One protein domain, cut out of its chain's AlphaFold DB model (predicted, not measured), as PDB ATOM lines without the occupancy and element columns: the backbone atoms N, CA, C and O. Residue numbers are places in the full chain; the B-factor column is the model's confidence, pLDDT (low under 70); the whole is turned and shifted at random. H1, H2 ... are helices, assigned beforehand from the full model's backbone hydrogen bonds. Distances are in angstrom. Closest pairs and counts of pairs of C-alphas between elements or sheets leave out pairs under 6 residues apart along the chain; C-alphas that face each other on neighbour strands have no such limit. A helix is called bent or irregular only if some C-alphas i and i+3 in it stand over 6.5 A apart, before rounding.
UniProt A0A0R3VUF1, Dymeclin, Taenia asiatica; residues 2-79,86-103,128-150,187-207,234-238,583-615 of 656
ATOM      1  N   HIS A   2     306.972 160.532 286.857       27.42
ATOM      2  CA  HIS A   2     307.266 159.133 286.524       27.42
ATOM      3  C   HIS A   2     306.022 158.298 286.855       27.42
ATOM      4  O   HIS A   2     305.803 157.933 288.007       27.42
ATOM      5  N   VAL A   3     305.163 158.075 285.856       37.69
ATOM      6  CA  VAL A   3     303.968 157.215 285.927       37.69
ATOM      7  C   VAL A   3     304.399 155.752 285.750       37.69
ATOM      8  O   VAL A   3     303.833 155.008 284.960       37.69
ATOM      9  N   GLU A   4     305.429 155.321 286.476       35.91
ATOM     10  CA  GLU A   4     305.625 153.895 286.718       35.91
ATOM     11  C   GLU A   4     304.773 153.530 287.937       35.91
ATOM     12  O   GLU A   4     305.112 153.825 289.079       35.91
ATOM     13  N   LEU A   5     303.615 152.928 287.649       48.84
ATOM     14  CA  LEU A   5     302.877 152.030 288.542       48.84
ATOM     15  C   LEU A   5     302.568 152.576 289.951       48.84
ATOM     16  O   LEU A   5     302.980 152.004 290.960       48.84
ATOM     17  N   ILE A   6     301.716 153.604 290.053       48.09
ATOM     18  CA  ILE A   6     300.923 153.758 291.284       48.09
ATOM     19  C   ILE A   6     299.943 152.580 291.316       48.09
ATOM     20  O   ILE A   6     298.928 152.589 290.618       48.09
ATOM     21  N   GLN A   7     300.274 151.543 292.088       49.09
ATOM     22  CA  GLN A   7     299.350 150.450 292.371       49.09
ATOM     23  C   GLN A   7     298.087 151.017 293.019       49.09
ATOM     24  O   GLN A   7     298.154 151.855 293.924       49.09
ATOM     25  N   PHE A   8     296.934 150.566 292.531       54.03
ATOM     26  CA  PHE A   8     295.648 150.980 293.064       54.03
ATOM     27  C   PHE A   8     295.567 150.646 294.559       54.03
ATOM     28  O   PHE A   8     295.710 149.495 294.965       54.03
ATOM     29  N   SER A   9     295.327 151.666 295.376       60.78
ATOM     30  CA  SER A   9     294.961 151.536 296.779       60.78
ATOM     31  C   SER A   9     293.847 152.529 297.098       60.78
ATOM     32  O   SER A   9     293.754 153.589 296.471       60.78
ATOM     33  N   ASP A  10     293.053 152.250 298.131       63.16
ATOM     34  CA  ASP A  10     292.006 153.167 298.613       63.16
ATOM     35  C   ASP A  10     292.547 154.581 298.901       63.16
ATOM     36  O   ASP A  10     291.831 155.574 298.804       63.16
ATOM     37  N   LYS A  11     293.849 154.686 299.203       65.50
ATOM     38  CA  LYS A  11     294.552 155.946 299.478       65.50
ATOM     39  C   LYS A  11     294.944 156.714 298.213       65.50
ATOM     40  O   LYS A  11     295.074 157.935 298.271       65.50
ATOM     41  N   THR A  12     295.158 156.032 297.088       78.62
ATOM     42  CA  THR A  12     295.588 156.661 295.827       78.62
ATOM     43  C   THR A  12     294.410 157.074 294.954       78.62
ATOM     44  O   THR A  12     294.579 157.978 294.141       78.62
ATOM     45  N   TYR A  13     293.224 156.477 295.134       82.31
ATOM     46  CA  TYR A  13     292.017 156.819 294.367       82.31
ATOM     47  C   TYR A  13     291.710 158.323 294.411       82.31
ATOM     48  O   TYR A  13     291.613 158.966 293.368       82.31
ATOM     49  N   GLY A  14     291.625 158.896 295.617       81.31
ATOM     50  CA  GLY A  14     291.330 160.319 295.800       81.31
ATOM     51  C   GLY A  14     292.403 161.233 295.209       81.31
ATOM     52  O   GLY A  14     292.085 162.191 294.516       81.31
ATOM     53  N   LEU A  15     293.683 160.894 295.402       84.25
ATOM     54  CA  LEU A  15     294.789 161.667 294.832       84.25
ATOM     55  C   LEU A  15     294.766 161.651 293.299       84.25
ATOM     56  O   LEU A  15     294.977 162.689 292.677       84.25
ATOM     57  N   LEU A  16     294.505 160.490 292.688       85.06
ATOM     58  CA  LEU A  16     294.379 160.364 291.237       85.06
ATOM     59  C   LEU A  16     293.185 161.173 290.726       85.06
ATOM     60  O   LEU A  16     293.337 161.917 289.763       85.06
ATOM     61  N   TYR A  17     292.033 161.090 291.395       86.94
ATOM     62  CA  TYR A  17     290.844 161.861 291.033       86.94
ATOM     63  C   TYR A  17     291.105 163.378 291.047       86.94
ATOM     64  O   TYR A  17     290.833 164.057 290.054       86.94
ATOM     65  N   GLU A  18     291.695 163.901 292.125       86.69
ATOM     66  CA  GLU A  18     292.036 165.327 292.246       86.69
ATOM     67  C   GLU A  18     293.115 165.752 291.242       86.69
ATOM     68  O   GLU A  18     293.044 166.836 290.660       86.69
ATOM     69  N   SER A  19     294.095 164.881 290.978       88.12
ATOM     70  CA  SER A  19     295.146 165.149 289.991       88.12
ATOM     71  C   SER A  19     294.569 165.270 288.581       88.12
ATOM     72  O   SER A  19     294.864 166.234 287.880       88.12
ATOM     73  N   LEU A  20     293.711 164.331 288.166       91.44
ATOM     74  CA  LEU A  20     293.064 164.364 286.849       91.44
ATOM     75  C   LEU A  20     292.130 165.571 286.707       91.44
ATOM     76  O   LEU A  20     292.144 166.243 285.677       91.44
ATOM     77  N   SER A  21     291.379 165.885 287.763       90.56
ATOM     78  CA  SER A  21     290.518 167.070 287.830       90.56
ATOM     79  C   SER A  21     291.325 168.364 287.688       90.56
ATOM     80  O   SER A  21     290.962 169.245 286.913       90.56
ATOM     81  N   SER A  22     292.478 168.451 288.356       89.31
ATOM     82  CA  SER A  22     293.388 169.595 288.243       89.31
ATOM     83  C   SER A  22     293.957 169.743 286.828       89.31
ATOM     84  O   SER A  22     294.050 170.857 286.318       89.31
ATOM     85  N   LEU A  23     294.301 168.636 286.158       90.94
ATOM     86  CA  LEU A  23     294.773 168.664 284.768       90.94
ATOM     87  C   LEU A  23     293.682 169.151 283.803       90.94
ATOM     88  O   LEU A  23     293.980 169.949 282.915       90.94
ATOM     89  N   LEU A  24     292.425 168.739 284.005       89.94
ATOM     90  CA  LEU A  24     291.284 169.254 283.240       89.94
ATOM     91  C   LEU A  24     291.105 170.767 283.430       89.94
ATOM     92  O   LEU A  24     290.891 171.477 282.451       89.94
ATOM     93  N   ILE A  25     291.252 171.275 284.657       88.62
ATOM     94  CA  ILE A  25     291.199 172.722 284.936       88.62
ATOM     95  C   ILE A  25     292.354 173.461 284.243       88.62
ATOM     96  O   ILE A  25     292.156 174.529 283.674       88.62
ATOM     97  N   LEU A  26     293.567 172.903 284.235       87.81
ATOM     98  CA  LEU A  26     294.703 173.530 283.546       87.81
ATOM     99  C   LEU A  26     294.499 173.596 282.026       87.81
ATOM    100  O   LEU A  26     294.871 174.595 281.399       87.81
ATOM    101  N   LEU A  27     293.906 172.549 281.447       88.81
ATOM    102  CA  LEU A  27     293.588 172.464 280.021       88.81
ATOM    103  C   LEU A  27     292.386 173.332 279.626       88.81
ATOM    104  O   LEU A  27     292.307 173.738 278.468       88.81
ATOM    105  N   SER A  28     291.492 173.692 280.557       87.44
ATOM    106  CA  SER A  28     290.318 174.521 280.236       87.44
ATOM    107  C   SER A  28     290.693 175.929 279.767       87.44
ATOM    108  O   SER A  28     289.890 176.595 279.117       87.44
ATOM    109  N   ALA A  29     291.936 176.361 280.007       83.62
ATOM    110  CA  ALA A  29     292.493 177.575 279.418       83.62
ATOM    111  C   ALA A  29     292.414 177.581 277.878       83.62
ATOM    112  O   ALA A  29     292.261 178.654 277.293       83.62
ATOM    113  N   GLN A  30     292.448 176.410 277.222       83.31
ATOM    114  CA  GLN A  30     292.226 176.273 275.775       83.31
ATOM    115  C   GLN A  30     290.878 176.867 275.343       83.31
ATOM    116  O   GLN A  30     290.768 177.460 274.274       83.31
ATOM    117  N   VAL A  31     289.853 176.706 276.180       77.44
ATOM    118  CA  VAL A  31     288.484 177.151 275.908       77.44
ATOM    119  C   VAL A  31     288.256 178.601 276.328       77.44
ATOM    120  O   VAL A  31     287.503 179.323 275.674       77.44
ATOM    121  N   SER A  32     288.922 179.059 277.387       70.56
ATOM    122  CA  SER A  32     288.893 180.471 277.785       70.56
ATOM    123  C   SER A  32     289.613 181.383 276.785       70.56
ATOM    124  O   SER A  32     289.236 182.537 276.643       70.56
ATOM    125  N   GLY A  33     290.608 180.873 276.053       63.88
ATOM    126  CA  GLY A  33     291.267 181.564 274.936       63.88
ATOM    127  C   GLY A  33     290.890 181.005 273.562       63.88
ATOM    128  O   GLY A  33     291.719 181.025 272.652       63.88
ATOM    129  N   TYR A  34     289.693 180.426 273.406       64.69
ATOM    130  CA  TYR A  34     289.324 179.729 272.173       64.69
ATOM    131  C   TYR A  34     289.311 180.680 270.970       64.69
ATOM    132  O   TYR A  34     288.572 181.660 270.959       64.69
ATOM    133  N   GLY A  35     290.117 180.373 269.951       58.25
ATOM    134  CA  GLY A  35     290.294 181.233 268.775       58.25
ATOM    135  C   GLY A  35     291.391 182.296 268.907       58.25
ATOM    136  O   GLY A  35     291.531 183.107 268.000       58.25
ATOM    137  N   GLY A  36     292.169 182.296 269.995       65.56
ATOM    138  CA  GLY A  36     293.388 183.101 270.098       65.56
ATOM    139  C   GLY A  36     294.544 182.546 269.256       65.56
ATOM    140  O   GLY A  36     294.644 181.333 269.040       65.56
ATOM    141  N   ASP A  37     295.431 183.446 268.823       65.38
ATOM    142  CA  ASP A  37     296.623 183.116 268.025       65.38
ATOM    143  C   ASP A  37     297.669 182.331 268.834       65.38
ATOM    144  O   ASP A  37     298.393 181.502 268.289       65.38
ATOM    145  N   GLU A  38     297.729 182.545 270.154       75.62
ATOM    146  CA  GLU A  38     298.690 181.885 271.038       75.62
ATOM    147  C   GLU A  38     298.071 180.756 271.872       75.62
ATOM    148  O   GLU A  38     296.995 180.886 272.461       75.62
ATOM    149  N   ILE A  39     298.818 179.658 272.016       79.25
ATOM    150  CA  ILE A  39     298.475 178.573 272.941       79.25
ATOM    151  C   ILE A  39     298.637 179.072 274.391       79.25
ATOM    152  O   ILE A  39     299.717 179.559 274.748       79.25
ATOM    153  N   PRO A  40     297.631 178.894 275.271       83.38
ATOM    154  CA  PRO A  40     297.736 179.282 276.673       83.38
ATOM    155  C   PRO A  40     298.943 178.647 277.375       83.38
ATOM    156  O   PRO A  40     299.235 177.463 277.198       83.38
ATOM    157  N   ALA A  41     299.624 179.412 278.235       82.81
ATOM    158  CA  ALA A  41     300.841 178.959 278.918       82.81
ATOM    159  C   ALA A  41     300.642 177.670 279.740       82.81
ATOM    160  O   ALA A  41     301.545 176.840 279.809       82.81
ATOM    161  N   THR A  42     299.456 177.463 280.320       83.62
ATOM    162  CA  THR A  42     299.119 176.229 281.050       83.62
ATOM    163  C   THR A  42     299.020 175.010 280.130       83.62
ATOM    164  O   THR A  42     299.420 173.915 280.518       83.62
ATOM    165  N   CYS A  43     298.560 175.193 278.891       84.38
ATOM    166  CA  CYS A  43     298.490 174.134 277.883       84.38
ATOM    167  C   CYS A  43     299.880 173.799 277.319       84.38
ATOM    168  O   CYS A  43     300.148 172.635 277.022       84.38
ATOM    169  N   LYS A  44     300.804 174.776 277.267       83.69
ATOM    170  CA  LYS A  44     302.191 174.567 276.803       83.69
ATOM    171  C   LYS A  44     302.972 173.525 277.620       83.69
ATOM    172  O   LYS A  44     303.939 172.948 277.129       83.69
ATOM    173  N   TYR A  45     302.560 173.236 278.857       84.00
ATOM    174  CA  TYR A  45     303.165 172.148 279.633       84.00
ATOM    175  C   TYR A  45     302.914 170.777 278.998       84.00
ATOM    176  O   TYR A  45     303.838 169.964 278.941       84.00
ATOM    177  N   PHE A  46     301.718 170.544 278.450       83.38
ATOM    178  CA  PHE A  46     301.351 169.289 277.782       83.38
ATOM    179  C   PHE A  46     302.042 169.120 276.427       83.38
ATOM    180  O   PHE A  46     302.225 167.999 275.965       83.38
ATOM    181  N   THR A  47     302.496 170.220 275.826       82.00
ATOM    182  CA  THR A  47     303.304 170.226 274.600       82.00
ATOM    183  C   THR A  47     304.811 170.278 274.865       82.00
ATOM    184  O   THR A  47     305.625 170.307 273.944       82.00
ATOM    185  N   SER A  48     305.233 170.243 276.131       84.00
ATOM    186  CA  SER A  48     306.652 170.202 276.476       84.00
ATOM    187  C   SER A  48     307.261 168.825 276.185       84.00
ATOM    188  O   SER A  48     306.658 167.793 276.475       84.00
ATOM    189  N   LYS A  49     308.514 168.787 275.704       80.44
ATOM    190  CA  LYS A  49     309.228 167.532 275.376       80.44
ATOM    191  C   LYS A  49     309.194 166.476 276.493       80.44
ATOM    192  O   LYS A  49     309.202 165.287 276.204       80.44
ATOM    193  N   LYS A  50     309.162 166.901 277.763       81.06
ATOM    194  CA  LYS A  50     309.085 165.993 278.919       81.06
ATOM    195  C   LYS A  50     307.717 165.311 279.019       81.06
ATOM    196  O   LYS A  50     307.668 164.100 279.170       81.06
ATOM    197  N   CYS A  51     306.628 166.070 278.907       80.81
ATOM    198  CA  CYS A  51     305.270 165.522 278.969       80.81
ATOM    199  C   CYS A  51     304.935 164.658 277.749       80.81
ATOM    200  O   CYS A  51     304.257 163.647 277.903       80.81
ATOM    201  N   LEU A  52     305.460 165.014 276.572       84.88
ATOM    202  CA  LEU A  52     305.295 164.217 275.354       84.88
ATOM    203  C   LEU A  52     305.974 162.843 275.458       84.88
ATOM    204  O   LEU A  52     305.415 161.859 274.990       84.88
ATOM    205  N   ALA A  53     307.137 162.753 276.116       85.31
ATOM    206  CA  ALA A  53     307.818 161.475 276.342       85.31
ATOM    207  C   ALA A  53     307.026 160.533 277.272       85.31
ATOM    208  O   ALA A  53     307.061 159.320 277.090       85.31
ATOM    209  N   ASP A  54     306.287 161.092 278.235       86.75
ATOM    210  CA  ASP A  54     305.443 160.336 279.171       86.75
ATOM    211  C   ASP A  54     304.030 160.048 278.604       86.75
ATOM    212  O   ASP A  54     303.232 159.363 279.251       86.75
ATOM    213  N   ALA A  55     303.688 160.559 277.412       88.69
ATOM    214  CA  ALA A  55     302.340 160.465 276.848       88.69
ATOM    215  C   ALA A  55     301.825 159.017 276.699       88.69
ATOM    216  O   ALA A  55     300.688 158.771 277.118       88.69
ATOM    217  N   PRO A  56     302.619 158.035 276.219       89.50
ATOM    218  CA  PRO A  56     302.156 156.651 276.106       89.50
ATOM    219  C   PRO A  56     301.796 156.013 277.451       89.50
ATOM    220  O   PRO A  56     300.731 155.409 277.583       89.50
ATOM    221  N   ALA A  57     302.632 156.207 278.475       87.44
ATOM    222  CA  ALA A  57     302.368 155.713 279.827       87.44
ATOM    223  C   ALA A  57     301.147 156.404 280.457       87.44
ATOM    224  O   ALA A  57     300.355 155.779 281.167       87.44
ATOM    225  N   PHE A  58     300.958 157.694 280.169       90.44
ATOM    226  CA  PHE A  58     299.807 158.441 280.656       90.44
ATOM    227  C   PHE A  58     298.495 157.945 280.035       90.44
ATOM    228  O   PHE A  58     297.560 157.620 280.769       90.44
ATOM    229  N   VAL A  59     298.441 157.808 278.706       92.56
ATOM    230  CA  VAL A  59     297.269 157.273 277.988       92.56
ATOM    231  C   VAL A  59     296.952 155.856 278.449       92.56
ATOM    232  O   VAL A  59     295.792 155.554 278.731       92.56
ATOM    233  N   HIS A  60     297.974 155.014 278.616       92.06
ATOM    234  CA  HIS A  60     297.817 153.665 279.155       92.06
ATOM    235  C   HIS A  60     297.079 153.658 280.491       92.06
ATOM    236  O   HIS A  60     296.091 152.939 280.643       92.06
ATOM    237  N   ARG A  61     297.496 154.505 281.442       90.94
ATOM    238  CA  ARG A  61     296.843 154.572 282.753       90.94
ATOM    239  C   ARG A  61     295.419 155.123 282.677       90.94
ATOM    240  O   ARG A  61     294.552 154.608 283.381       90.94
ATOM    241  N   LEU A  62     295.158 156.130 281.840       94.12
ATOM    242  CA  LEU A  62     293.804 156.671 281.659       94.12
ATOM    243  C   LEU A  62     292.848 155.609 281.105       94.12
ATOM    244  O   LEU A  62     291.751 155.436 281.637       94.12
ATOM    245  N   VAL A  63     293.276 154.864 280.083       94.31
ATOM    246  CA  VAL A  63     292.457 153.800 279.489       94.31
ATOM    247  C   VAL A  63     292.313 152.619 280.449       94.31
ATOM    248  O   VAL A  63     291.230 152.045 280.520       94.31
ATOM    249  N   LEU A  64     293.328 152.287 281.257       91.81
ATOM    250  CA  LEU A  64     293.186 151.291 282.326       91.81
ATOM    251  C   LEU A  64     292.161 151.714 283.383       91.81
ATOM    252  O   LEU A  64     291.321 150.900 283.744       91.81
ATOM    253  N   ASN A  65     292.155 152.977 283.825       92.19
ATOM    254  CA  ASN A  65     291.134 153.465 284.762       92.19
ATOM    255  C   ASN A  65     289.715 153.321 284.184       92.19
ATOM    256  O   ASN A  65     288.789 152.979 284.918       92.19
ATOM    257  N   VAL A  66     289.546 153.578 282.880       93.56
ATOM    258  CA  VAL A  66     288.275 153.331 282.179       93.56
ATOM    259  C   VAL A  66     287.983 151.836 282.125       93.56
ATOM    260  O   VAL A  66     286.889 151.427 282.473       93.56
ATOM    261  N   THR A  67     288.961 151.012 281.758       92.38
ATOM    262  CA  THR A  67     288.811 149.558 281.621       92.38
ATOM    263  C   THR A  67     288.403 148.894 282.936       92.38
ATOM    264  O   THR A  67     287.492 148.071 282.944       92.38
ATOM    265  N   GLU A  68     289.048 149.263 284.044       89.88
ATOM    266  CA  GLU A  68     288.792 148.710 285.378       89.88
ATOM    267  C   GLU A  68     287.476 149.229 285.985       89.88
ATOM    268  O   GLU A  68     286.874 148.524 286.790       89.88
ATOM    269  N   ASN A  69     287.051 150.450 285.621       91.25
ATOM    270  CA  ASN A  69     285.858 151.144 286.126       91.25
ATOM    271  C   ASN A  69     285.604 150.906 287.626       91.25
ATOM    272  O   ASN A  69     284.543 150.435 288.027       91.25
ATOM    273  N   LEU A  70     286.608 151.171 288.465       87.69
ATOM    274  CA  LEU A  70     286.526 150.842 289.888       87.69
ATOM    275  C   LEU A  70     285.579 151.797 290.633       87.69
ATOM    276  O   LEU A  70     285.652 153.014 290.421       87.69
ATOM    277  N   PRO A  71     284.724 151.279 291.538       85.69
ATOM    278  CA  PRO A  71     283.860 152.112 292.360       85.69
ATOM    279  C   PRO A  71     284.669 152.965 293.338       85.69
ATOM    280  O   PRO A  71     285.812 152.659 293.681       85.69
ATOM    281  N   CYS A  72     284.045 154.040 293.824       82.12
ATOM    282  CA  CYS A  72     284.637 154.870 294.866       82.12
ATOM    283  C   CYS A  72     284.863 154.030 296.143       82.12
ATOM    284  O   CYS A  72     283.914 153.379 296.595       82.12
ATOM    285  N   PRO A  73     286.069 154.041 296.744       83.44
ATOM    286  CA  PRO A  73     286.335 153.316 297.982       83.44
ATOM    287  C   PRO A  73     285.374 153.720 299.105       83.44
ATOM    288  O   PRO A  73     285.152 154.907 299.354       83.44
ATOM    289  N   ALA A  74     284.850 152.736 299.843       75.38
ATOM    290  CA  ALA A  74     283.892 152.968 300.930       75.38
ATOM    291  C   ALA A  74     284.439 153.909 302.024       75.38
ATOM    292  O   ALA A  74     283.683 154.664 302.633       75.38
ATOM    293  N   SER A  75     285.761 153.928 302.223       67.44
ATOM    294  CA  SER A  75     286.443 154.831 303.157       67.44
ATOM    295  C   SER A  75     286.296 156.316 302.815       67.44
ATOM    296  O   SER A  75     286.453 157.147 303.703       67.44
ATOM    297  N   MET A  76     286.022 156.662 301.553       65.69
ATOM    298  CA  MET A  76     285.795 158.046 301.111       65.69
ATOM    299  C   MET A  76     284.318 158.460 301.169       65.69
ATOM    300  O   MET A  76     284.012 159.641 301.043       65.69
ATOM    301  N   LEU A  77     283.411 157.496 301.348       62.88
ATOM    302  CA  LEU A  77     281.965 157.718 301.432       62.88
ATOM    303  C   LEU A  77     281.466 157.768 302.885       62.88
ATOM    304  O   LEU A  77     280.378 158.273 303.143       62.88
ATOM    305  N   ALA A  78     282.241 157.244 303.836       55.41
ATOM    306  CA  ALA A  78     281.901 157.267 305.253       55.41
ATOM    307  C   ALA A  78     282.259 158.624 305.888       55.41
ATOM    308  O   ALA A  78     283.428 158.998 305.942       55.41
ATOM    309  N   GLU A  79     281.271 159.323 306.458       50.31
ATOM    310  CA  GLU A  79     281.418 160.625 307.147       50.31
ATOM    311  C   GLU A  79     282.317 160.601 308.410       50.31
ATOM    312  O   GLU A  79     282.438 161.603 309.108       50.31
ATOM    313  N   LEU A  86     298.187 161.513 304.049       47.69
ATOM    314  CA  LEU A  86     298.211 161.858 302.622       47.69
ATOM    315  C   LEU A  86     296.963 162.614 302.144       47.69
ATOM    316  O   LEU A  86     297.094 163.472 301.283       47.69
ATOM    317  N   TRP A  87     295.779 162.351 302.708       48.59
ATOM    318  CA  TRP A  87     294.579 163.150 302.433       48.59
ATOM    319  C   TRP A  87     294.728 164.556 303.002       48.59
ATOM    320  O   TRP A  87     294.387 165.515 302.328       48.59
ATOM    321  N   ASN A  88     295.318 164.693 304.194       51.94
ATOM    322  CA  ASN A  88     295.657 166.003 304.753       51.94
ATOM    323  C   ASN A  88     296.694 166.731 303.895       51.94
ATOM    324  O   ASN A  88     296.563 167.928 303.671       51.94
ATOM    325  N   ALA A  89     297.696 166.025 303.365       45.38
ATOM    326  CA  ALA A  89     298.661 166.621 302.445       45.38
ATOM    327  C   ALA A  89     298.003 167.043 301.117       45.38
ATOM    328  O   ALA A  89     298.181 168.179 300.685       45.38
ATOM    329  N   ALA A  90     297.196 166.174 300.503       41.09
ATOM    330  CA  ALA A  90     296.498 166.449 299.249       41.09
ATOM    331  C   ALA A  90     295.447 167.561 299.397       41.09
ATOM    332  O   ALA A  90     295.396 168.449 298.555       41.09
ATOM    333  N   SER A  91     294.678 167.581 300.489       49.19
ATOM    334  CA  SER A  91     293.700 168.636 300.780       49.19
ATOM    335  C   SER A  91     294.372 169.965 301.117       49.19
ATOM    336  O   SER A  91     293.866 171.010 300.727       49.19
ATOM    337  N   THR A  92     295.542 169.952 301.764       47.41
ATOM    338  CA  THR A  92     296.319 171.173 302.037       47.41
ATOM    339  C   THR A  92     296.952 171.725 300.761       47.41
ATOM    340  O   THR A  92     296.958 172.938 300.567       47.41
ATOM    341  N   ILE A  93     297.428 170.865 299.855       49.03
ATOM    342  CA  ILE A  93     297.959 171.281 298.548       49.03
ATOM    343  C   ILE A  93     296.827 171.780 297.644       49.03
ATOM    344  O   ILE A  93     296.956 172.858 297.069       49.03
ATOM    345  N   ALA A  94     295.703 171.064 297.566       42.50
ATOM    346  CA  ALA A  94     294.528 171.471 296.798       42.50
ATOM    347  C   ALA A  94     293.911 172.764 297.356       42.50
ATOM    348  O   ALA A  94     293.658 173.696 296.601       42.50
ATOM    349  N   SER A  95     293.763 172.891 298.680       45.03
ATOM    350  CA  SER A  95     293.308 174.126 299.335       45.03
ATOM    351  C   SER A  95     294.319 175.264 299.180       45.03
ATOM    352  O   SER A  95     293.910 176.419 299.057       45.03
ATOM    353  N   GLY A  96     295.621 174.972 299.184       41.31
ATOM    354  CA  GLY A  96     296.686 175.947 298.949       41.31
ATOM    355  C   GLY A  96     296.659 176.480 297.519       41.31
ATOM    356  O   GLY A  96     296.622 177.692 297.320       41.31
ATOM    357  N   LEU A  97     296.564 175.589 296.529       46.69
ATOM    358  CA  LEU A  97     296.404 175.937 295.116       46.69
ATOM    359  C   LEU A  97     295.102 176.704 294.877       46.69
ATOM    360  O   LEU A  97     295.125 177.737 294.217       46.69
ATOM    361  N   MET A  98     293.989 176.282 295.481       40.22
ATOM    362  CA  MET A  98     292.703 176.965 295.335       40.22
ATOM    363  C   MET A  98     292.705 178.359 295.978       40.22
ATOM    364  O   MET A  98     292.103 179.289 295.446       40.22
ATOM    365  N   THR A  99     293.438 178.546 297.080       43.03
ATOM    366  CA  THR A  99     293.621 179.858 297.730       43.03
ATOM    367  C   THR A  99     294.488 180.788 296.881       43.03
ATOM    368  O   THR A  99     294.167 181.970 296.759       43.03
ATOM    369  N   VAL A 100     295.541 180.255 296.253       46.06
ATOM    370  CA  VAL A 100     296.419 181.000 295.334       46.06
ATOM    371  C   VAL A 100     295.677 181.380 294.047       46.06
ATOM    372  O   VAL A 100     295.772 182.521 293.607       46.06
ATOM    373  N   VAL A 101     294.885 180.463 293.482       44.28
ATOM    374  CA  VAL A 101     294.127 180.672 292.235       44.28
ATOM    375  C   VAL A 101     292.921 181.598 292.432       44.28
ATOM    376  O   VAL A 101     292.596 182.370 291.537       44.28
ATOM    377  N   THR A 102     292.276 181.589 293.603       41.56
ATOM    378  CA  THR A 102     291.130 182.483 293.888       41.56
ATOM    379  C   THR A 102     291.502 183.777 294.600       41.56
ATOM    380  O   THR A 102     290.597 184.508 295.000       41.56
ATOM    381  N   LEU A 103     292.794 184.058 294.824       43.12
ATOM    382  CA  LEU A 103     293.259 185.177 295.664       43.12
ATOM    383  C   LEU A 103     292.526 185.250 297.028       43.12
ATOM    384  O   LEU A 103     292.342 186.325 297.596       43.12
ATOM    385  N   LEU A 128     280.077 155.204 284.145       87.38
ATOM    386  CA  LEU A 128     281.475 155.335 284.554       87.38
ATOM    387  C   LEU A 128     281.564 155.908 285.975       87.38
ATOM    388  O   LEU A 128     281.044 156.991 286.258       87.38
ATOM    389  N   HIS A 129     282.281 155.212 286.853       90.31
ATOM    390  CA  HIS A 129     282.601 155.695 288.191       90.31
ATOM    391  C   HIS A 129     283.496 156.945 288.135       90.31
ATOM    392  O   HIS A 129     284.180 157.164 287.134       90.31
ATOM    393  N   PRO A 130     283.536 157.782 289.193       89.81
ATOM    394  CA  PRO A 130     284.140 159.116 289.127       89.81
ATOM    395  C   PRO A 130     285.569 159.157 288.570       89.81
ATOM    396  O   PRO A 130     285.860 159.982 287.705       89.81
ATOM    397  N   LEU A 131     286.457 158.251 288.998       90.25
ATOM    398  CA  LEU A 131     287.834 158.203 288.494       90.25
ATOM    399  C   LEU A 131     287.901 157.815 287.010       90.25
ATOM    400  O   LEU A 131     288.612 158.458 286.234       90.25
ATOM    401  N   ALA A 132     287.151 156.787 286.610       91.62
ATOM    402  CA  ALA A 132     287.052 156.344 285.220       91.62
ATOM    403  C   ALA A 132     286.461 157.445 284.330       91.62
ATOM    404  O   ALA A 132     286.966 157.712 283.242       91.62
ATOM    405  N   LYS A 133     285.453 158.158 284.838       92.38
ATOM    406  CA  LYS A 133     284.800 159.281 284.166       92.38
ATOM    407  C   LYS A 133     285.762 160.441 283.912       92.38
ATOM    408  O   LYS A 133     285.878 160.878 282.770       92.38
ATOM    409  N   GLN A 134     286.505 160.900 284.927       92.44
ATOM    410  CA  GLN A 134     287.517 161.951 284.722       92.44
ATOM    411  C   GLN A 134     288.653 161.489 283.813       92.44
ATOM    412  O   GLN A 134     289.150 162.273 283.007       92.44
ATOM    413  N   SER A 135     289.039 160.213 283.907       94.75
ATOM    414  CA  SER A 135     290.054 159.640 283.019       94.75
ATOM    415  C   SER A 135     289.589 159.658 281.564       94.75
ATOM    416  O   SER A 135     290.353 160.060 280.694       94.75
ATOM    417  N   CYS A 136     288.330 159.292 281.308       95.00
ATOM    418  CA  CYS A 136     287.717 159.337 279.984       95.00
ATOM    419  C   CYS A 136     287.633 160.776 279.452       95.00
ATOM    420  O   CYS A 136     288.070 161.036 278.338       95.00
ATOM    421  N   HIS A 137     287.162 161.731 280.259       94.25
ATOM    422  CA  HIS A 137     287.124 163.144 279.874       94.25
ATOM    423  C   HIS A 137     288.503 163.693 279.496       94.25
ATOM    424  O   HIS A 137     288.654 164.299 278.438       94.25
ATOM    425  N   LEU A 138     289.512 163.467 280.342       94.62
ATOM    426  CA  LEU A 138     290.866 163.951 280.084       94.62
ATOM    427  C   LEU A 138     291.485 163.269 278.863       94.62
ATOM    428  O   LEU A 138     292.147 163.932 278.066       94.62
ATOM    429  N   LEU A 139     291.240 161.966 278.700       95.12
ATOM    430  CA  LEU A 139     291.655 161.223 277.519       95.12
ATOM    431  C   LEU A 139     291.071 161.864 276.258       95.12
ATOM    432  O   LEU A 139     291.833 162.233 275.374       95.12
ATOM    433  N   LEU A 140     289.752 162.081 276.216       94.00
ATOM    434  CA  LEU A 140     289.078 162.687 275.066       94.00
ATOM    435  C   LEU A 140     289.623 164.088 274.772       94.00
ATOM    436  O   LEU A 140     289.988 164.347 273.631       94.00
ATOM    437  N   VAL A 141     289.776 164.949 275.787       92.69
ATOM    438  CA  VAL A 141     290.352 166.299 275.619       92.69
ATOM    439  C   VAL A 141     291.730 166.241 274.962       92.69
ATOM    440  O   VAL A 141     292.031 167.087 274.128       92.69
ATOM    441  N   LEU A 142     292.573 165.270 275.316       91.50
ATOM    442  CA  LEU A 142     293.925 165.156 274.765       91.50
ATOM    443  C   LEU A 142     293.952 164.499 273.380       91.50
ATOM    444  O   LEU A 142     294.791 164.864 272.557       91.50
ATOM    445  N   THR A 143     293.064 163.541 273.101       90.31
ATOM    446  CA  THR A 143     293.154 162.697 271.897       90.31
ATOM    447  C   THR A 143     292.290 163.164 270.732       90.31
ATOM    448  O   THR A 143     292.594 162.814 269.592       90.31
ATOM    449  N   THR A 144     291.239 163.957 270.970       86.00
ATOM    450  CA  THR A 144     290.376 164.477 269.890       86.00
ATOM    451  C   THR A 144     290.947 165.700 269.180       86.00
ATOM    452  O   THR A 144     290.289 166.238 268.303       86.00
ATOM    453  N   GLN A 145     292.142 166.163 269.553       83.88
ATOM    454  CA  GLN A 145     292.802 167.298 268.909       83.88
ATOM    455  C   GLN A 145     293.741 166.790 267.810       83.88
ATOM    456  O   GLN A 145     294.828 166.275 268.104       83.88
ATOM    457  N   SER A 146     293.336 166.904 266.549       69.56
ATOM    458  CA  SER A 146     294.206 166.672 265.397       69.56
ATOM    459  C   SER A 146     295.250 167.791 265.274       69.56
ATOM    460  O   SER A 146     295.148 168.851 265.893       69.56
ATOM    461  N   THR A 147     296.326 167.552 264.530       63.22
ATOM    462  CA  THR A 147     297.409 168.536 264.354       63.22
ATOM    463  C   THR A 147     297.238 169.389 263.098       63.22
ATOM    464  O   THR A 147     298.136 170.156 262.768       63.22
ATOM    465  N   GLY A 148     296.106 169.273 262.388       50.97
ATOM    466  CA  GLY A 148     295.859 169.986 261.127       50.97
ATOM    467  C   GLY A 148     296.674 169.479 259.925       50.97
ATOM    468  O   GLY A 148     296.506 169.986 258.822       50.97
ATOM    469  N   PHE A 149     297.526 168.463 260.101       42.53
ATOM    470  CA  PHE A 149     298.220 167.785 259.007       42.53
ATOM    471  C   PHE A 149     297.383 166.595 258.531       42.53
ATOM    472  O   PHE A 149     297.435 165.506 259.105       42.53
ATOM    473  N   ILE A 150     296.594 166.794 257.474       40.59
ATOM    474  CA  ILE A 150     295.981 165.677 256.752       40.59
ATOM    475  C   ILE A 150     297.122 164.876 256.112       40.59
ATOM    476  O   ILE A 150     297.873 165.385 255.281       40.59
ATOM    477  N   PHE A 187     298.248 171.228 269.998       85.00
ATOM    478  CA  PHE A 187     299.392 170.532 269.395       85.00
ATOM    479  C   PHE A 187     299.807 171.098 268.026       85.00
ATOM    480  O   PHE A 187     300.721 170.562 267.399       85.00
ATOM    481  N   ARG A 188     299.168 172.185 267.565       80.25
ATOM    482  CA  ARG A 188     299.395 172.770 266.230       80.25
ATOM    483  C   ARG A 188     300.864 173.133 265.958       80.25
ATOM    484  O   ARG A 188     301.346 172.909 264.855       80.25
ATOM    485  N   ASP A 189     301.601 173.579 266.980       78.06
ATOM    486  CA  ASP A 189     303.009 173.989 266.859       78.06
ATOM    487  C   ASP A 189     303.987 172.808 266.695       78.06
ATOM    488  O   ASP A 189     305.115 172.995 266.242       78.06
ATOM    489  N   ILE A 190     303.588 171.594 267.093       78.56
ATOM    490  CA  ILE A 190     304.458 170.401 267.088       78.56
ATOM    491  C   ILE A 190     304.182 169.502 265.876       78.56
ATOM    492  O   ILE A 190     304.981 168.624 265.553       78.56
ATOM    493  N   GLY A 191     303.036 169.677 265.214       75.00
ATOM    494  CA  GLY A 191     302.624 168.878 264.056       75.00
ATOM    495  C   GLY A 191     302.262 167.415 264.360       75.00
ATOM    496  O   GLY A 191     301.734 166.732 263.487       75.00
ATOM    497  N   SER A 192     302.459 166.945 265.595       83.81
ATOM    498  CA  SER A 192     302.100 165.602 266.075       83.81
ATOM    499  C   SER A 192     301.400 165.667 267.435       83.81
ATOM    500  O   SER A 192     301.607 166.599 268.216       83.81
ATOM    501  N   ASN A 193     300.546 164.676 267.715       89.94
ATOM    502  CA  ASN A 193     299.867 164.520 269.002       89.94
ATOM    503  C   ASN A 193     300.197 163.128 269.574       89.94
ATOM    504  O   ASN A 193     299.460 162.170 269.317       89.94
ATOM    505  N   PRO A 194     301.262 163.012 270.390       89.81
ATOM    506  CA  PRO A 194     301.695 161.743 270.978       89.81
ATOM    507  C   PRO A 194     300.651 161.064 271.874       89.81
ATOM    508  O   PRO A 194     300.664 159.844 272.009       89.81
ATOM    509  N   TYR A 195     299.718 161.817 272.472       92.06
ATOM    510  CA  TYR A 195     298.617 161.225 273.242       92.06
ATOM    511  C   TYR A 195     297.627 160.507 272.317       92.06
ATOM    512  O   TYR A 195     297.185 159.393 272.604       92.06
ATOM    513  N   ARG A 196     297.301 161.130 271.181       91.69
ATOM    514  CA  ARG A 196     296.450 160.544 270.138       91.69
ATOM    515  C   ARG A 196     297.120 159.330 269.493       91.69
ATOM    516  O   ARG A 196     296.480 158.294 269.351       91.69
ATOM    517  N   GLU A 197     298.404 159.433 269.163       91.69
ATOM    518  CA  GLU A 197     299.196 158.317 268.626       91.69
ATOM    519  C   GLU A 197     299.255 157.142 269.607       91.69
ATOM    520  O   GLU A 197     299.000 156.006 269.215       91.69
ATOM    521  N   ALA A 198     299.478 157.405 270.898       91.81
ATOM    522  CA  ALA A 198     299.482 156.367 271.925       91.81
ATOM    523  C   ALA A 198     298.130 155.648 272.076       91.81
ATOM    524  O   ALA A 198     298.113 154.435 272.283       91.81
ATOM    525  N   LEU A 199     297.003 156.363 271.959       94.06
ATOM    526  CA  LEU A 199     295.664 155.754 271.999       94.06
ATOM    527  C   LEU A 199     295.447 154.800 270.811       94.06
ATOM    528  O   LEU A 199     294.825 153.743 270.947       94.06
ATOM    529  N   PHE A 200     295.974 155.151 269.641       93.56
ATOM    530  CA  PHE A 200     295.804 154.355 268.423       93.56
ATOM    531  C   PHE A 200     296.858 153.263 268.250       93.56
ATOM    532  O   PHE A 200     296.620 152.311 267.515       93.56
ATOM    533  N   ALA A 201     297.958 153.346 268.997       92.94
ATOM    534  CA  ALA A 201     298.983 152.314 269.093       92.94
ATOM    535  C   ALA A 201     298.730 151.292 270.222       92.94
ATOM    536  O   ALA A 201     299.599 150.464 270.493       92.94
ATOM    537  N   LEU A 202     297.578 151.333 270.911       93.62
ATOM    538  CA  LEU A 202     297.259 150.351 271.955       93.62
ATOM    539  C   LEU A 202     297.263 148.925 271.401       93.62
ATOM    540  O   LEU A 202     296.712 148.663 270.333       93.62
ATOM    541  N   THR A 203     297.818 148.004 272.182       92.44
ATOM    542  CA  THR A 203     297.913 146.575 271.854       92.44
ATOM    543  C   THR A 203     297.139 145.729 272.872       92.44
ATOM    544  O   THR A 203     297.008 146.135 274.033       92.44
ATOM    545  N   PRO A 204     296.608 144.554 272.488       90.69
ATOM    546  CA  PRO A 204     295.902 143.688 273.425       90.69
ATOM    547  C   PRO A 204     296.858 143.093 274.472       90.69
ATOM    548  O   PRO A 204     297.958 142.632 274.161       90.69
ATOM    549  N   LEU A 205     296.426 143.075 275.735       85.44
ATOM    550  CA  LEU A 205     297.060 142.304 276.804       85.44
ATOM    551  C   LEU A 205     296.625 140.840 276.645       85.44
ATOM    552  O   LEU A 205     295.433 140.562 276.672       85.44
ATOM    553  N   GLY A 206     297.588 139.945 276.407       64.69
ATOM    554  CA  GLY A 206     297.352 138.598 275.884       64.69
ATOM    555  C   GLY A 206     296.248 137.787 276.573       64.69
ATOM    556  O   GLY A 206     296.412 137.363 277.709       64.69
ATOM    557  N   GLU A 207     295.205 137.492 275.799       47.25
ATOM    558  CA  GLU A 207     294.357 136.297 275.874       47.25
ATOM    559  C   GLU A 207     294.205 135.774 274.434       47.25
ATOM    560  O   GLU A 207     293.168 135.915 273.798       47.25
ATOM    561  N   PRO A 234     304.577 149.579 272.764       73.62
ATOM    562  CA  PRO A 234     303.217 150.094 272.745       73.62
ATOM    563  C   PRO A 234     302.424 149.648 273.985       73.62
ATOM    564  O   PRO A 234     302.606 148.521 274.468       73.62
ATOM    565  N   PRO A 235     301.521 150.496 274.511       80.75
ATOM    566  CA  PRO A 235     300.811 150.187 275.741       80.75
ATOM    567  C   PRO A 235     299.839 149.012 275.572       80.75
ATOM    568  O   PRO A 235     299.046 148.980 274.630       80.75
ATOM    569  N   ARG A 236     299.887 148.046 276.502       88.38
ATOM    570  CA  ARG A 236     299.083 146.809 276.467       88.38
ATOM    571  C   ARG A 236     297.851 146.891 277.362       88.38
ATOM    572  O   ARG A 236     297.994 147.148 278.557       88.38
ATOM    573  N   ILE A 237     296.657 146.631 276.829       90.56
ATOM    574  CA  ILE A 237     295.377 146.765 277.549       90.56
ATOM    575  C   ILE A 237     294.504 145.522 277.348       90.56
ATOM    576  O   ILE A 237     294.437 145.009 276.232       90.56
ATOM    577  N   PRO A 238     293.809 145.019 278.387       92.06
ATOM    578  CA  PRO A 238     292.874 143.907 278.230       92.06
ATOM    579  C   PRO A 238     291.626 144.364 277.460       92.06
ATOM    580  O   PRO A 238     290.645 144.824 278.048       92.06
ATOM    581  N   ASP A 583     287.381 166.626 257.012       67.94
ATOM    582  CA  ASP A 583     288.751 167.159 256.885       67.94
ATOM    583  C   ASP A 583     289.240 167.904 258.144       67.94
ATOM    584  O   ASP A 583     290.429 167.872 258.473       67.94
ATOM    585  N   SER A 584     288.330 168.564 258.869       69.19
ATOM    586  CA  SER A 584     288.620 169.361 260.070       69.19
ATOM    587  C   SER A 584     287.743 168.950 261.265       69.19
ATOM    588  O   SER A 584     286.936 169.746 261.754       69.19
ATOM    589  N   PRO A 585     287.905 167.721 261.791       75.88
ATOM    590  CA  PRO A 585     287.007 167.167 262.807       75.88
ATOM    591  C   PRO A 585     287.139 167.890 264.163       75.88
ATOM    592  O   PRO A 585     286.221 167.887 264.987       75.88
ATOM    593  N   ASP A 586     288.266 168.567 264.387       75.31
ATOM    594  CA  ASP A 586     288.574 169.323 265.602       75.31
ATOM    595  C   ASP A 586     287.613 170.486 265.856       75.31
ATOM    596  O   ASP A 586     287.352 170.819 267.015       75.31
ATOM    597  N   GLU A 587     287.085 171.108 264.795       75.69
ATOM    598  CA  GLU A 587     286.146 172.227 264.921       75.69
ATOM    599  C   GLU A 587     284.861 171.807 265.634       75.69
ATOM    600  O   GLU A 587     284.291 172.590 266.397       75.69
ATOM    601  N   PHE A 588     284.452 170.554 265.432       80.81
ATOM    602  CA  PHE A 588     283.323 169.941 266.112       80.81
ATOM    603  C   PHE A 588     283.734 169.316 267.451       80.81
ATOM    604  O   PHE A 588     283.130 169.611 268.488       80.81
ATOM    605  N   PHE A 589     284.764 168.460 267.460       84.31
ATOM    606  CA  PHE A 589     285.087 167.667 268.647       84.31
ATOM    607  C   PHE A 589     285.635 168.499 269.802       84.31
ATOM    608  O   PHE A 589     285.312 168.186 270.947       84.31
ATOM    609  N   ILE A 590     286.419 169.557 269.557       84.81
ATOM    610  CA  ILE A 590     286.977 170.358 270.658       84.81
ATOM    611  C   ILE A 590     285.846 171.032 271.461       84.81
ATOM    612  O   ILE A 590     285.755 170.770 272.665       84.81
ATOM    613  N   PRO A 591     284.934 171.830 270.862       84.06
ATOM    614  CA  PRO A 591     283.809 172.402 271.602       84.06
ATOM    615  C   PRO A 591     282.895 171.339 272.216       84.06
ATOM    616  O   PRO A 591     282.452 171.492 273.358       84.06
ATOM    617  N   TYR A 592     282.633 170.246 271.493       84.62
ATOM    618  CA  TYR A 592     281.750 169.185 271.969       84.62
ATOM    619  C   TYR A 592     282.311 168.477 273.208       84.62
ATOM    620  O   TYR A 592     281.622 168.405 274.227       84.62
ATOM    621  N   VAL A 593     283.571 168.030 273.184       89.56
ATOM    622  CA  VAL A 593     284.216 167.365 274.329       89.56
ATOM    623  C   VAL A 593     284.254 168.291 275.540       89.56
ATOM    624  O   VAL A 593     283.907 167.867 276.643       89.56
ATOM    625  N   TRP A 594     284.585 169.568 275.357       89.25
ATOM    626  CA  TRP A 594     284.560 170.530 276.458       89.25
ATOM    627  C   TRP A 594     283.151 170.787 277.002       89.25
ATOM    628  O   TRP A 594     282.998 171.009 278.206       89.25
ATOM    629  N   SER A 595     282.109 170.662 276.175       86.19
ATOM    630  CA  SER A 595     280.723 170.667 276.656       86.19
ATOM    631  C   SER A 595     280.393 169.455 277.528       86.19
ATOM    632  O   SER A 595     279.697 169.604 278.536       86.19
ATOM    633  N   LEU A 596     280.943 168.279 277.210       86.12
ATOM    634  CA  LEU A 596     280.801 167.080 278.039       86.12
ATOM    635  C   LEU A 596     281.529 167.250 279.371       86.12
ATOM    636  O   LEU A 596     280.949 166.989 280.425       86.12
ATOM    637  N   VAL A 597     282.766 167.755 279.335       89.69
ATOM    638  CA  VAL A 597     283.545 168.069 280.539       89.69
ATOM    639  C   VAL A 597     282.762 169.042 281.419       89.69
ATOM    640  O   VAL A 597     282.557 168.764 282.597       89.69
ATOM    641  N   TYR A 598     282.252 170.137 280.854       86.94
ATOM    642  CA  TYR A 598     281.463 171.128 281.589       86.94
ATOM    643  C   TYR A 598     280.222 170.520 282.263       86.94
ATOM    644  O   TYR A 598     279.988 170.763 283.444       86.94
ATOM    645  N   ARG A 599     279.447 169.693 281.546       84.06
ATOM    646  CA  ARG A 599     278.199 169.109 282.070       84.06
ATOM    647  C   ARG A 599     278.422 167.967 283.057       84.06
ATOM    648  O   ARG A 599     277.623 167.782 283.971       84.06
ATOM    649  N   HIS A 600     279.465 167.163 282.860       84.75
ATOM    650  CA  HIS A 600     279.556 165.846 283.490       84.75
ATOM    651  C   HIS A 600     280.776 165.653 284.392       84.75
ATOM    652  O   HIS A 600     280.801 164.671 285.137       84.75
ATOM    653  N   SER A 601     281.770 166.545 284.373       85.12
ATOM    654  CA  SER A 601     282.941 166.429 285.261       85.12
ATOM    655  C   SER A 601     282.642 166.799 286.719       85.12
ATOM    656  O   SER A 601     283.404 166.421 287.597       85.12
ATOM    657  N   GLY A 602     281.561 167.533 287.004       82.12
ATOM    658  CA  GLY A 602     281.298 168.046 288.355       82.12
ATOM    659  C   GLY A 602     282.261 169.159 288.798       82.12
ATOM    660  O   GLY A 602     282.291 169.500 289.978       82.12
ATOM    661  N   LEU A 603     283.046 169.723 287.874       84.88
ATOM    662  CA  LEU A 603     283.922 170.866 288.125       84.88
ATOM    663  C   LEU A 603     283.126 172.178 288.050       84.88
ATOM    664  O   LEU A 603     282.314 172.373 287.147       84.88
ATOM    665  N   GLY A 604     283.377 173.094 288.989       78.62
ATOM    666  CA  GLY A 604     282.682 174.382 289.107       78.62
ATOM    667  C   GLY A 604     283.134 175.429 288.084       78.62
ATOM    668  O   GLY A 604     283.617 176.489 288.471       78.62
ATOM    669  N   PHE A 605     283.024 175.136 286.788       80.88
ATOM    670  CA  PHE A 605     283.384 176.086 285.737       80.88
ATOM    671  C   PHE A 605     282.358 177.223 285.604       80.88
ATOM    672  O   PHE A 605     281.148 176.993 285.533       80.88
ATOM    673  N   GLU A 606     282.837 178.458 285.467       76.06
ATOM    674  CA  GLU A 606     281.982 179.606 285.158       76.06
ATOM    675  C   GLU A 606     281.708 179.694 283.652       76.06
ATOM    676  O   GLU A 606     282.607 179.977 282.859       76.06
ATOM    677  N   ARG A 607     280.442 179.523 283.246       71.50
ATOM    678  CA  ARG A 607     280.028 179.548 281.826       71.50
ATOM    679  C   ARG A 607     280.476 180.815 281.083       71.50
ATOM    680  O   ARG A 607     280.815 180.744 279.911       71.50
ATOM    681  N   LYS A 608     280.504 181.967 281.766       71.44
ATOM    682  CA  LYS A 608     280.860 183.276 281.184       71.44
ATOM    683  C   LYS A 608     282.321 183.372 280.725       71.44
ATOM    684  O   LYS A 608     282.625 184.225 279.901       71.44
ATOM    685  N   LEU A 609     283.200 182.522 281.258       66.25
ATOM    686  CA  LEU A 609     284.642 182.520 280.979       66.25
ATOM    687  C   LEU A 609     285.047 181.469 279.934       66.25
ATOM    688  O   LEU A 609     286.235 181.278 279.668       66.25
ATOM    689  N   LEU A 610     284.076 180.755 279.363       66.06
ATOM    690  CA  LEU A 610     284.301 179.699 278.388       66.06
ATOM    691  C   LEU A 610     283.843 180.185 277.005       66.06
ATOM    692  O   LEU A 610     282.708 179.970 276.585       66.06
ATOM    693  N   HIS A 611     284.735 180.865 276.289       60.47
ATOM    694  CA  HIS A 611     284.419 181.506 275.009       60.47
ATOM    695  C   HIS A 611     284.188 180.513 273.849       60.47
ATOM    696  O   HIS A 611     283.664 180.911 272.812       60.47
ATOM    697  N   SER A 612     284.507 179.216 274.011       56.06
ATOM    698  CA  SER A 612     284.240 178.186 272.988       56.06
ATOM    699  C   SER A 612     282.773 177.763 272.876       56.06
ATOM    700  O   SER A 612     282.418 177.081 271.915       56.06
ATOM    701  N   PHE A 613     281.918 178.126 273.837       53.47
ATOM    702  CA  PHE A 613     280.482 177.842 273.785       53.47
ATOM    703  C   PHE A 613     279.767 178.899 272.935       53.47
ATOM    704  O   PHE A 613     278.938 179.657 273.431       53.47
ATOM    705  N   GLY A 614     280.105 178.997 271.647       42.41
ATOM    706  CA  GLY A 614     279.308 179.789 270.708       42.41
ATOM    707  C   GLY A 614     277.891 179.218 270.632       42.41
ATOM    708  O   GLY A 614     277.760 178.035 270.356       42.41
ATOM    709  N   THR A 615     276.872 180.029 270.954       35.53
ATOM    710  CA  THR A 615     275.419 179.870 270.684       35.53
ATOM    711  C   THR A 615     274.875 178.452 270.429       35.53
ATOM    712  O   THR A 615     274.067 178.245 269.532       35.53
TER     713      THR A 615
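AT A GLANCE: This is residues 2 to 79, 86 to 103, 128 to 150, 187 to 207, 234 to 238 and 583 to 615 of the 656 residues of the protein "Dymeclin" of Taenia asiatica (UniProt A0A0R3VUF1). H7 stands in the middle, with H1, H4 and H9 packed round it and short H8 crossing its end at residues 142 to 143. H6 packs on H1 with residues 86 to 90, and residues 98 to 103 stick out. The printed part has 178 residues with nine named helices, H1 to H9 in chain order, and no named strand: all helix. It is compact, with a radius of gyration of the C-alphas of 16.8 A and spans of 50 by 47 by 30 A.

IN THESE COORDINATES: H1, residues 10 to 27, begins at C-alpha 10 (292.006, 153.167, 298.613), spans 26.8 A and is only just irregular: C-alphas 11 and 14 are 6.6 A apart. H2 is residues 29 to 32, H3 49 to 53, H4 55 to 68 (19.9 A), H5 74 to 77, H6 86 to 101 (21.9 A), H7 130 to 143 (19.8 A) and H8 194 to 200. H9, residues 586 to 600, spans 20.3 A and ends at C-alpha 600 (279.556, 165.846, 283.490).

HOW THE PARTS SIT: The hub H7 touches H1 (C-alphas of Leu 131 and Tyr 17 closest, 5.4 A) at a shallow tilt of 34 degrees, only just short of steep, the same way. It touches H4 (Ala 132 and Val 66, 4.5 A) at 37 degrees, only just steep, opposite ways. With residues 137 to 141 alone it touches H9 (His 137 and Val 597, 6.1 A) at a shallow 15 degrees, opposite ways. H8 touches H7 (Arg 196 and Thr 143, 4.3 A), only just about perpendicular at 71 degrees, and residues 55 to 60 of H4. H6 touches H1 (Ala 90 and Leu 15, 6.7 A). Close but not clearly touching are H2 and H9, H3 and H8, and H5 and H1. Every O i to N i+4 pair is within hydrogen-bond range in H3, H4, H6, H7 and H8, 12 of 14 in H1 and 10 of 11 in H9; H2 and H5 are too short for one.

THE WHOLE: The C-alphas of Leu 103 and Glu 207 are farthest apart, 52.7 A. Cuts leave C-alpha gaps of 17.4 A (79 to 86), 34.0 A (103 to 128), 14.0 A (150 to 187), 16.7 A (207 to 234) and 31.8 A (238 to 583). The link from H2 to H3 is long. Mean pLDDT of the printed part is 75.9, with 54 residues under 70, among them 2 to 11 and 86 to 103.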